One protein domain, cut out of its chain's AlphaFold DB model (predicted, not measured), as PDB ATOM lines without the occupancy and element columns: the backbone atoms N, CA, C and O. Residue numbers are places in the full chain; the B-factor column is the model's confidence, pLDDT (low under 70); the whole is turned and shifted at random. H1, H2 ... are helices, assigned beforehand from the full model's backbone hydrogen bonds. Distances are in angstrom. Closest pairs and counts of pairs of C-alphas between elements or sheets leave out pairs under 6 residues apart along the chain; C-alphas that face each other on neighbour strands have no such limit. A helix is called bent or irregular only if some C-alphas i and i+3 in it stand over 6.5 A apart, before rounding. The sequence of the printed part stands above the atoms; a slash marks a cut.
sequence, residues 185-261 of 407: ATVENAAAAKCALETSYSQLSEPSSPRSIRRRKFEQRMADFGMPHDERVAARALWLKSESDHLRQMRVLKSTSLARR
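Overview. This is residues 185 to 261 of the 407 residues of the protein "Protein kinase domain-containing protein" of Zymoseptoria brevis (UniProt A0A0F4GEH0). A long helix, H3, folds back beside a line of two shorter helices, H1 and H2, which follow one another roughly end to end with a step between them; together they make a long, open, narrow V. The V closes at the turn between H2 and H3, residues 225 to 228, and its other end is open, where H1 and the last part of H3, residues 248 to 259, stand free of the rest. The printed part has 77 residues with three named helices, in the order H1, H2, H3, and no named strand; its class is all helix. It is extended, with a radius of gyration of the C-alphas of 18.5 A, and spans 60 by 29 by 15 A.

Arrangement. The longest helix is H3, residues 229 to 259, and it touches no helix. It is near H2, residues 210 to 224: the two are close but not clearly touching, with 2 pairs of C-alphas within 8 A. Their closest C-alphas are those of Met 222 and Arg 232, 7.1 A apart. H2 and H3 run opposite ways at a shallow tilt of 28 degrees, and their centres are 14.1 A apart. H1, residues 185 to 205, is apart from both H2 and H3. In H2 every O i to N i+4 pair is within hydrogen-bond range; in H1 15 of 17 are, and in H3 25 of 27.

Along the chain. H3 is 45.6 A long from first to last C-alpha, beginning at C-alpha 229, (-31.681, -44.077, 26.416), and ending at C-alpha 259, (-38.587, -1.953, 10.364). H2 is 21.3 A long, from Pro 210 to Asp 224. H1 is 29.9 A long, from Ala 185, with its C-alpha at (-54.517, 10.530, 22.797), to Ser 205. No helix is bent or irregular.

Size, cuts and confidence. The outline is a rod, and the two C-alphas farthest apart, those of Ala 185 and Pro 228, are 60.2 A apart. The first and last printed C-alphas, those of Ala 185 and Arg 261, are 20.4 A apart. Residues 185 to 210, of which 185 to 205 belong to H1, stand free, and so do residues 248 to 261, of which 248 to 259 belong to H3. The links from H1 to H2 and from H2 to H3 are both tight, with 4 residues each. The printed part has no cut. The mean pLDDT of the printed part is 77.4; 17 residues are under 70, namely 203 to 207, 249 to 250 and 252 to 261.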
ATOM      1  N   ALA A 185     -55.858  11.071  23.017       86.50
ATOM      2  CA  ALA A 185     -54.517  10.530  22.797       86.50
ATOM      3  C   ALA A 185     -53.768  10.237  24.110       86.50
ATOM      4  O   ALA A 185     -53.057   9.240  24.210       86.50
ATOM      5  N   THR A 186     -53.923  11.083  25.135       89.94
ATOM      6  CA  THR A 186     -53.335  10.848  26.463       89.94
ATOM      7  C   THR A 186     -53.952   9.620  27.127       89.94
ATOM      8  O   THR A 186     -53.219   8.794  27.668       89.94
ATOM      9  N   VAL A 187     -55.278   9.467  27.047       87.56
ATOM     10  CA  VAL A 187     -55.994   8.305  27.598       87.56
ATOM     11  C   VAL A 187     -55.595   7.020  26.870       87.56
ATOM     12  O   VAL A 187     -55.276   6.024  27.516       87.56
ATOM     13  N   GLU A 188     -55.539   7.044  25.538       87.62
ATOM     14  CA  GLU A 188     -55.110   5.906  24.718       87.62
ATOM     15  C   GLU A 188     -53.657   5.512  25.002       87.62
ATOM     16  O   GLU A 188     -53.363   4.329  25.175       87.62
ATOM     17  N   ASN A 189     -52.749   6.484  25.117       87.12
ATOM     18  CA  ASN A 189     -51.348   6.224  25.448       87.12
ATOM     19  C   ASN A 189     -51.184   5.673  26.869       87.12
ATOM     20  O   ASN A 189     -50.383   4.762  27.073       87.12
ATOM     21  N   ALA A 190     -51.945   6.182  27.841       90.12
ATOM     22  CA  ALA A 190     -51.941   5.662  29.206       90.12
ATOM     23  C   ALA A 190     -52.479   4.221  29.260       90.12
ATOM     24  O   ALA A 190     -51.867   3.358  29.889       90.12
ATOM     25  N   ALA A 191     -53.569   3.930  28.544       86.56
ATOM     26  CA  ALA A 191     -54.109   2.580  28.414       86.56
ATOM     27  C   ALA A 191     -53.113   1.634  27.721       86.56
ATOM     28  O   ALA A 191     -52.872   0.530  28.204       86.56
ATOM     29  N   ALA A 192     -52.471   2.079  26.637       83.75
ATOM     30  CA  ALA A 192     -51.442   1.310  25.944       83.75
ATOM     31  C   ALA A 192     -50.226   1.039  26.841       83.75
ATOM     32  O   ALA A 192     -49.717  -0.082  26.855       83.75
ATOM     33  N   ALA A 193     -49.785   2.034  27.617       89.44
ATOM     34  CA  ALA A 193     -48.705   1.884  28.584       89.44
ATOM     35  C   ALA A 193     -49.071   0.872  29.676       89.44
ATOM     36  O   ALA A 193     -48.282  -0.029  29.954       89.44
ATOM     37  N   LYS A 194     -50.287   0.959  30.232       89.81
ATOM     38  CA  LYS A 194     -50.807  -0.014  31.200       89.81
ATOM     39  C   LYS A 194     -50.799  -1.428  30.622       89.81
ATOM     40  O   LYS A 194     -50.165  -2.307  31.195       89.81
ATOM     41  N   CYS A 195     -51.415  -1.636  29.458       82.88
ATOM     42  CA  CYS A 195     -51.443  -2.946  28.810       82.88
ATOM     43  C   CYS A 195     -50.035  -3.472  28.498       82.88
ATOM     44  O   CYS A 195     -49.791  -4.671  28.629       82.88
ATOM     45  N   ALA A 196     -49.101  -2.607  28.090       83.00
ATOM     46  CA  ALA A 196     -47.721  -2.997  27.816       83.00
ATOM     47  C   ALA A 196     -46.991  -3.449  29.089       83.00
ATOM     48  O   ALA A 196     -46.332  -4.489  29.068       83.00
ATOM     49  N   LEU A 197     -47.142  -2.702  30.187       85.81
ATOM     50  CA  LEU A 197     -46.569  -3.049  31.485       85.81
ATOM     51  C   LEU A 197     -47.164  -4.357  32.004       85.81
ATOM     52  O   LEU A 197     -46.407  -5.292  32.255       85.81
ATOM     53  N   GLU A 198     -48.491  -4.470  32.056       84.75
ATOM     54  CA  GLU A 198     -49.180  -5.701  32.455       84.75
ATOM     55  C   GLU A 198     -48.703  -6.886  31.615       84.75
ATOM     56  O   GLU A 198     -48.189  -7.852  32.160       84.75
ATOM     57  N   THR A 199     -48.720  -6.779  30.284       78.75
ATOM     58  CA  THR A 199     -48.257  -7.865  29.403       78.75
ATOM     59  C   THR A 199     -46.788  -8.236  29.648       78.75
ATOM     60  O   THR A 199     -46.425  -9.412  29.563       78.75
ATOM     61  N   SER A 200     -45.924  -7.257  29.932       78.06
ATOM     62  CA  SER A 200     -44.496  -7.496  30.171       78.06
ATOM     63  C   SER A 200     -44.219  -8.183  31.510       78.06
ATOM     64  O   SER A 200     -43.365  -9.067  31.570       78.06
ATOM     65  N   TYR A 201     -44.967  -7.829  32.558       79.19
ATOM     66  CA  TYR A 201     -44.774  -8.354  33.909       79.19
ATOM     67  C   TYR A 201     -45.632  -9.589  34.205       79.19
ATOM     68  O   TYR A 201     -45.208 -10.437  34.985       79.19
ATOM     69  N   SER A 202     -46.760  -9.793  33.518       70.44
ATOM     70  CA  SER A 202     -47.518 -11.051  33.583       70.44
ATOM     71  C   SER A 202     -46.652 -12.244  33.167       70.44
ATOM     72  O   SER A 202     -46.713 -13.293  33.803       70.44
ATOM     73  N   GLN A 203     -45.754 -12.069  32.190       59.75
ATOM     74  CA  GLN A 203     -44.787 -13.103  31.784       59.75
ATOM     75  C   GLN A 203     -43.756 -13.444  32.872       59.75
ATOM     76  O   GLN A 203     -43.183 -14.530  32.838       59.75
ATOM     77  N   LEU A 204     -43.508 -12.536  33.821       65.50
ATOM     78  CA  LEU A 204     -42.644 -12.778  34.981       65.50
ATOM     79  C   LEU A 204     -43.395 -13.484  36.121       65.50
ATOM     80  O   LEU A 204     -42.754 -14.062  36.991       65.50
ATOM     81  N   SER A 205     -44.733 -13.450  36.102       60.44
ATOM     82  CA  SER A 205     -45.598 -14.130  37.077       60.44
ATOM     83  C   SER A 205     -46.023 -15.540  36.652       60.44
ATOM     84  O   SER A 205     -46.487 -16.317  37.483       60.44
ATOM     85  N   GLU A 206     -45.867 -15.899  35.370       64.31
ATOM     86  CA  GLU A 206     -46.160 -17.255  34.899       64.31
ATOM     87  C   GLU A 206     -45.083 -18.244  35.392       64.31
ATOM     88  O   GLU A 206     -43.903 -18.088  35.065       64.31
ATOM     89  N   PRO A 207     -45.456 -19.321  36.113       60.94
ATOM     90  CA  PRO A 207     -44.500 -20.234  36.752       60.94
ATOM     91  C   PRO A 207     -43.683 -21.071  35.755       60.94
ATOM     92  O   PRO A 207     -42.723 -21.744  36.130       60.94
ATOM     93  N   SER A 208     -44.044 -21.067  34.467       70.44
ATOM     94  CA  SER A 208     -43.329 -21.814  33.436       70.44
ATOM     95  C   SER A 208     -43.134 -20.992  32.171       70.44
ATOM     96  O   SER A 208     -44.087 -20.715  31.451       70.44
ATOM     97  N   SER A 209     -41.874 -20.701  31.841       77.75
ATOM     98  CA  SER A 209     -41.502 -20.100  30.556       77.75
ATOM     99  C   SER A 209     -42.092 -20.896  29.371       77.75
ATOM    100  O   SER A 209     -42.059 -22.130  29.408       77.75
ATOM    101  N   PRO A 210     -42.523 -20.252  28.265       76.81
ATOM    102  CA  PRO A 210     -42.990 -20.943  27.056       76.81
ATOM    103  C   PRO A 210     -42.016 -22.008  26.525       76.81
ATOM    104  O   PRO A 210     -42.432 -23.060  26.038       76.81
ATOM    105  N   ARG A 211     -40.705 -21.780  26.690       80.88
ATOM    106  CA  ARG A 211     -39.657 -22.768  26.391       80.88
ATOM    107  C   ARG A 211     -39.777 -24.021  27.262       80.88
ATOM    108  O   ARG A 211     -39.605 -25.132  26.769       80.88
ATOM    109  N   SER A 212     -40.069 -23.844  28.549       80.06
ATOM    110  CA  SER A 212     -40.280 -24.934  29.508       80.06
ATOM    111  C   SER A 212     -41.527 -25.750  29.155       80.06
ATOM    112  O   SER A 212     -41.477 -26.979  29.147       80.06
ATOM    113  N   ILE A 213     -42.617 -25.086  28.754       80.06
ATOM    114  CA  ILE A 213     -43.842 -25.758  28.291       80.06
ATOM    115  C   ILE A 213     -43.553 -26.627  27.060       80.06
ATOM    116  O   ILE A 213     -43.920 -27.802  27.032       80.06
ATOM    117  N   ARG A 214     -42.857 -26.080  26.052       84.19
ATOM    118  CA  ARG A 214     -42.462 -26.846  24.857       84.19
ATOM    119  C   ARG A 214     -41.550 -28.022  25.200       84.19
ATOM    120  O   ARG A 214     -41.766 -29.119  24.686       84.19
ATOM    121  N   ARG A 215     -40.587 -27.822  26.106       83.94
ATOM    122  CA  ARG A 215     -39.705 -28.888  26.598       83.94
ATOM    123  C   ARG A 215     -40.498 -30.020  27.247       83.94
ATOM    124  O   ARG A 215     -40.273 -31.176  26.915       83.94
ATOM    125  N   ARG A 216     -41.451 -29.695  28.124       82.81
ATOM    126  CA  ARG A 216     -42.295 -30.684  28.811       82.81
ATOM    127  C   ARG A 216     -43.122 -31.505  27.824       82.81
ATOM    128  O   ARG A 216     -43.151 -32.723  27.933       82.81
ATOM    129  N   LYS A 217     -43.739 -30.856  26.827       82.19
ATOM    130  CA  LYS A 217     -44.474 -31.553  25.755       82.19
ATOM    131  C   LYS A 217     -43.568 -32.502  24.967       82.19
ATOM    132  O   LYS A 217     -43.984 -33.604  24.622       82.19
ATOM    133  N   PHE A 218     -42.339 -32.077  24.676       84.62
ATOM    134  CA  PHE A 218     -41.350 -32.915  24.004       84.62
ATOM    135  C   PHE A 218     -40.949 -34.122  24.864       84.62
ATOM    136  O   PHE A 218     -40.980 -35.249  24.380       84.62
ATOM    137  N   GLU A 219     -40.646 -33.907  26.145       85.38
ATOM    138  CA  GLU A 219     -40.301 -34.974  27.089       85.38
ATOM    139  C   GLU A 219     -41.452 -35.969  27.295       85.38
ATOM    140  O   GLU A 219     -41.206 -37.173  27.294       85.38
ATOM    141  N   GLN A 220     -42.696 -35.488  27.381       83.94
ATOM    142  CA  GLN A 220     -43.891 -36.328  27.476       83.94
ATOM    143  C   GLN A 220     -44.040 -37.228  26.245       83.94
ATOM    144  O   GLN A 220     -44.113 -38.442  26.386       83.94
ATOM    145  N   ARG A 221     -43.961 -36.661  25.034       80.44
ATOM    146  CA  ARG A 221     -44.022 -37.458  23.799       80.44
ATOM    147  C   ARG A 221     -42.886 -38.474  23.723       80.44
ATOM    148  O   ARG A 221     -43.112 -39.612  23.340       80.44
ATOM    149  N   MET A 222     -41.662 -38.092  24.097       84.31
ATOM    150  CA  MET A 222     -40.543 -39.041  24.127       84.31
ATOM    151  C   MET A 222     -40.794 -40.215  25.081       84.31
ATOM    152  O   MET A 222     -40.354 -41.328  24.788       84.31
ATOM    153  N   ALA A 223     -41.466 -39.970  26.208       81.44
ATOM    154  CA  ALA A 223     -41.859 -41.011  27.151       81.44
ATOM    155  C   ALA A 223     -42.971 -41.902  26.575       81.44
ATOM    156  O   ALA A 223     -42.838 -43.122  26.636       81.44
ATOM    157  N   ASP A 224     -43.992 -41.313  25.944       84.00
ATOM    158  CA  ASP A 224     -45.109 -42.041  25.321       84.00
ATOM    159  C   ASP A 224     -44.632 -43.019  24.231       84.00
ATOM    160  O   ASP A 224     -45.162 -44.119  24.096       84.00
ATOM    161  N   PHE A 225     -43.597 -42.645  23.470       80.75
ATOM    162  CA  PHE A 225     -43.008 -43.495  22.427       80.75
ATOM    163  C   PHE A 225     -42.022 -44.553  22.949       80.75
ATOM    164  O   PHE A 225     -41.558 -45.375  22.161       80.75
ATOM    165  N   GLY A 226     -41.680 -44.547  24.244       81.38
ATOM    166  CA  GLY A 226     -40.818 -45.571  24.843       81.38
ATOM    167  C   GLY A 226     -39.404 -45.645  24.249       81.38
ATOM    168  O   GLY A 226     -38.857 -46.737  24.109       81.38
ATOM    169  N   MET A 227     -38.805 -44.508  23.873       80.31
ATOM    170  CA  MET A 227     -37.488 -44.493  23.215       80.31
ATOM    171  C   MET A 227     -36.335 -44.964  24.130       80.31
ATOM    172  O   MET A 227     -36.301 -44.603  25.317       80.31
ATOM    173  N   PRO A 228     -35.342 -45.701  23.585       86.56
ATOM    174  CA  PRO A 228     -34.153 -46.136  24.317       86.56
ATOM    175  C   PRO A 228     -33.278 -44.950  24.756       86.56
ATOM    176  O   PRO A 228     -33.386 -43.836  24.240       86.56
ATOM    177  N   HIS A 229     -32.416 -45.164  25.757       83.19
ATOM    178  CA  HIS A 229     -31.681 -44.077  26.416       83.19
ATOM    179  C   HIS A 229     -30.838 -43.234  25.449       83.19
ATOM    180  O   HIS A 229     -30.947 -42.008  25.486       83.19
ATOM    181  N   ASP A 230     -30.094 -43.876  24.553       83.88
ATOM    182  CA  ASP A 230     -29.188 -43.192  23.626       83.88
ATOM    183  C   ASP A 230     -29.946 -42.342  22.595       83.88
ATOM    184  O   ASP A 230     -29.584 -41.193  22.332       83.88
ATOM    185  N   GLU A 231     -31.079 -42.844  22.092       84.25
ATOM    186  CA  GLU A 231     -31.958 -42.088  21.193       84.25
ATOM    187  C   GLU A 231     -32.581 -40.876  21.892       84.25
ATOM    188  O   GLU A 231     -32.664 -39.798  21.303       84.25
ATOM    189  N   ARG A 232     -32.949 -40.993  23.177       82.31
ATOM    190  CA  ARG A 232     -33.444 -39.845  23.958       82.31
ATOM    191  C   ARG A 232     -32.379 -38.764  24.123       82.31
ATOM    192  O   ARG A 232     -32.715 -37.580  24.117       82.31
ATOM    193  N   VAL A 233     -31.108 -39.137  24.287       84.38
ATOM    194  CA  VAL A 233     -30.001 -38.171  24.391       84.38
ATOM    195  C   VAL A 233     -29.825 -37.424  23.068       84.38
ATOM    196  O   VAL A 233     -29.806 -36.190  23.068       84.38
ATOM    197  N   ALA A 234     -29.791 -38.142  21.942       84.44
ATOM    198  CA  ALA A 234     -29.701 -37.541  20.612       84.44
ATOM    199  C   ALA A 234     -30.907 -36.632  20.304       84.44
ATOM    200  O   ALA A 234     -30.740 -35.491  19.867       84.44
ATOM    201  N   ALA A 235     -32.123 -37.089  20.612       81.12
ATOM    202  CA  ALA A 235     -33.348 -36.325  20.407       81.12
ATOM    203  C   ALA A 235     -33.371 -35.030  21.242       81.12
ATOM    204  O   ALA A 235     -33.746 -33.974  20.732       81.12
ATOM    205  N   ARG A 236     -32.912 -35.064  22.503       86.25
ATOM    206  CA  ARG A 236     -32.770 -33.854  23.338       86.25
ATOM    207  C   ARG A 236     -31.762 -32.866  22.756       86.25
ATOM    208  O   ARG A 236     -32.027 -31.666  22.776       86.25
ATOM    209  N   ALA A 237     -30.630 -33.346  22.242       82.88
ATOM    210  CA  ALA A 237     -29.623 -32.487  21.622       82.88
ATOM    211  C   ALA A 237     -30.176 -31.780  20.372       82.88
ATOM    212  O   ALA A 237     -30.005 -30.567  20.220       82.88
ATOM    213  N   LEU A 238     -30.912 -32.510  19.529       85.50
ATOM    214  CA  LEU A 238     -31.605 -31.940  18.371       85.50
ATOM    215  C   LEU A 238     -32.662 -30.911  18.788       85.50
ATOM    216  O   LEU A 238     -32.682 -29.811  18.239       85.50
ATOM    217  N   TRP A 239     -33.477 -31.219  19.802       87.75
ATOM    218  CA  TRP A 239     -34.485 -30.292  20.319       87.75
ATOM    219  C   TRP A 239     -33.868 -28.997  20.870       87.75
ATOM    220  O   TRP A 239     -34.383 -27.903  20.645       87.75
ATOM    221  N   LEU A 240     -32.731 -29.084  21.568       84.56
ATOM    222  CA  LEU A 240     -32.019 -27.904  22.067       84.56
ATOM    223  C   LEU A 240     -31.498 -27.017  20.932       84.56
ATOM    224  O   LEU A 240     -31.556 -25.786  21.047       84.56
ATOM    225  N   LYS A 241     -31.007 -27.626  19.845       82.12
ATOM    226  CA  LYS A 241     -30.593 -26.907  18.636       82.12
ATOM    227  C   LYS A 241     -31.794 -26.205  17.997       82.12
ATOM    228  O   LYS A 241     -31.764 -24.984  17.861       82.12
ATOM    229  N   SER A 242     -32.881 -26.933  17.730       78.12
ATOM    230  CA  SER A 242     -34.086 -26.364  17.113       78.12
ATOM    231  C   SER A 242     -34.732 -25.269  17.967       78.12
ATOM    232  O   SER A 242     -35.152 -24.247  17.437       78.12
ATOM    233  N   GLU A 243     -34.774 -25.423  19.294       84.75
ATOM    234  CA  GLU A 243     -35.298 -24.387  20.198       84.75
ATOM    235  C   GLU A 243     -34.409 -23.133  20.181       84.75
ATOM    236  O   GLU A 243     -34.908 -22.007  20.229       84.75
ATOM    237  N   SER A 244     -33.088 -23.298  20.076       80.06
ATOM    238  CA  SER A 244     -32.163 -22.166  19.946       80.06
ATOM    239  C   SER A 244     -32.385 -21.405  18.638       80.06
ATOM    240  O   SER A 244     -32.397 -20.170  18.645       80.06
ATOM    241  N   ASP A 245     -32.602 -22.126  17.540       75.62
ATOM    242  CA  ASP A 245     -32.890 -21.547  16.227       75.62
ATOM    243  C   ASP A 245     -34.255 -20.851  16.218       75.62
ATOM    244  O   ASP A 245     -34.351 -19.691  15.811       75.62
ATOM    245  N   HIS A 246     -35.278 -21.472  16.807       74.06
ATOM    246  CA  HIS A 246     -36.601 -20.878  16.998       74.06
ATOM    247  C   HIS A 246     -36.535 -19.551  17.774       74.06
ATOM    248  O   HIS A 246     -37.076 -18.534  17.338       74.06
ATOM    249  N   LEU A 247     -35.823 -19.506  18.908       76.88
ATOM    250  CA  LEU A 247     -35.668 -18.276  19.695       76.88
ATOM    251  C   LEU A 247     -34.902 -17.184  18.931       76.88
ATOM    252  O   LEU A 247     -35.215 -15.995  19.071       76.88
ATOM    253  N   ARG A 248     -33.907 -17.564  18.118       78.19
ATOM    254  CA  ARG A 248     -33.183 -16.632  17.241       78.19
ATOM    255  C   ARG A 248     -34.108 -16.064  16.173       78.19
ATOM    256  O   ARG A 248     -34.163 -14.842  16.039       78.19
ATOM    257  N   GLN A 249     -34.866 -16.912  15.485       65.38
ATOM    258  CA  GLN A 249     -35.858 -16.495  14.497       65.38
ATOM    259  C   GLN A 249     -36.903 -15.569  15.123       65.38
ATOM    260  O   GLN A 249     -37.148 -14.488  14.595       65.38
ATOM    261  N   MET A 250     -37.440 -15.904  16.299       63.06
ATOM    262  CA  MET A 250     -38.365 -15.024  17.017       63.06
ATOM    263  C   MET A 250     -37.751 -13.658  17.337       63.06
ATOM    264  O   MET A 250     -38.423 -12.634  17.205       63.06
ATOM    265  N   ARG A 251     -36.479 -13.608  17.755       71.81
ATOM    266  CA  ARG A 251     -35.789 -12.339  18.027       71.81
ATOM    267  C   ARG A 251     -35.634 -11.509  16.755       71.81
ATOM    268  O   ARG A 251     -35.920 -10.313  16.787       71.81
ATOM    269  N   VAL A 252     -35.242 -12.142  15.647       68.69
ATOM    270  CA  VAL A 252     -35.166 -11.496  14.330       68.69
ATOM    271  C   VAL A 252     -36.541 -10.958  13.951       68.69
ATOM    272  O   VAL A 252     -36.676  -9.755  13.771       68.69
ATOM    273  N   LEU A 253     -37.584 -11.791  13.971       58.66
ATOM    274  CA  LEU A 253     -38.952 -11.390  13.652       58.66
ATOM    275  C   LEU A 253     -39.425 -10.204  14.498       58.66
ATOM    276  O   LEU A 253     -39.963  -9.252  13.935       58.66
ATOM    277  N   LYS A 254     -39.180 -10.209  15.815       61.53
ATOM    278  CA  LYS A 254     -39.530  -9.090  16.707       61.53
ATOM    279  C   LYS A 254     -38.785  -7.807  16.332       61.53
ATOM    280  O   LYS A 254     -39.411  -6.758  16.227       61.53
ATOM    281  N   SER A 255     -37.480  -7.890  16.073       62.06
ATOM    282  CA  SER A 255     -36.668  -6.729  15.679       62.06
ATOM    283  C   SER A 255     -37.034  -6.186  14.290       62.06
ATOM    284  O   SER A 255     -37.179  -4.982  14.108       62.06
ATOM    285  N   THR A 256     -37.282  -7.065  13.316       55.94
ATOM    286  CA  THR A 256     -37.628  -6.704  11.936       55.94
ATOM    287  C   THR A 256     -39.074  -6.222  11.813       55.94
ATOM    288  O   THR A 256     -39.397  -5.485  10.887       55.94
ATOM    289  N   SER A 257     -39.963  -6.590  12.743       53.19
ATOM    290  CA  SER A 257     -41.336  -6.063  12.790       53.19
ATOM    291  C   SER A 257     -41.380  -4.544  13.004       53.19
ATOM    292  O   SER A 257     -42.301  -3.898  12.515       53.19
ATOM    293  N   LEU A 258     -40.370  -3.959  13.666       52.94
ATOM    294  CA  LEU A 258     -40.250  -2.503  13.805       52.94
ATOM    295  C   LEU A 258     -39.871  -1.827  12.477       52.94
ATOM    296  O   LEU A 258     -40.430  -0.786  12.153       52.94
ATOM    297  N   ALA A 259     -38.991  -2.449  11.684       52.84
ATOM    298  CA  ALA A 259     -38.587  -1.953  10.364       52.84
ATOM    299  C   ALA A 259     -39.667  -2.163   9.280       52.84
ATOM    300  O   ALA A 259     -39.786  -1.374   8.349       52.84
ATOM    301  N   ARG A 260     -40.503  -3.205   9.410       52.31
ATOM    302  CA  ARG A 260     -41.563  -3.549   8.439       52.31
ATOM    303  C   ARG A 260     -42.802  -2.653   8.479       52.31
ATOM    304  O   ARG A 260     -43.691  -2.830   7.648       52.31
ATOM    305  N   ARG A 261     -42.864  -1.674   9.389       53.56
ATOM    306  CA  ARG A 261     -43.951  -0.683   9.423       53.56
ATOM    307  C   ARG A 261     -44.019   0.193   8.167       53.56
ATOM    308  O   ARG A 261     -45.069   0.766   7.924       53.56
TER     309      ARG A 261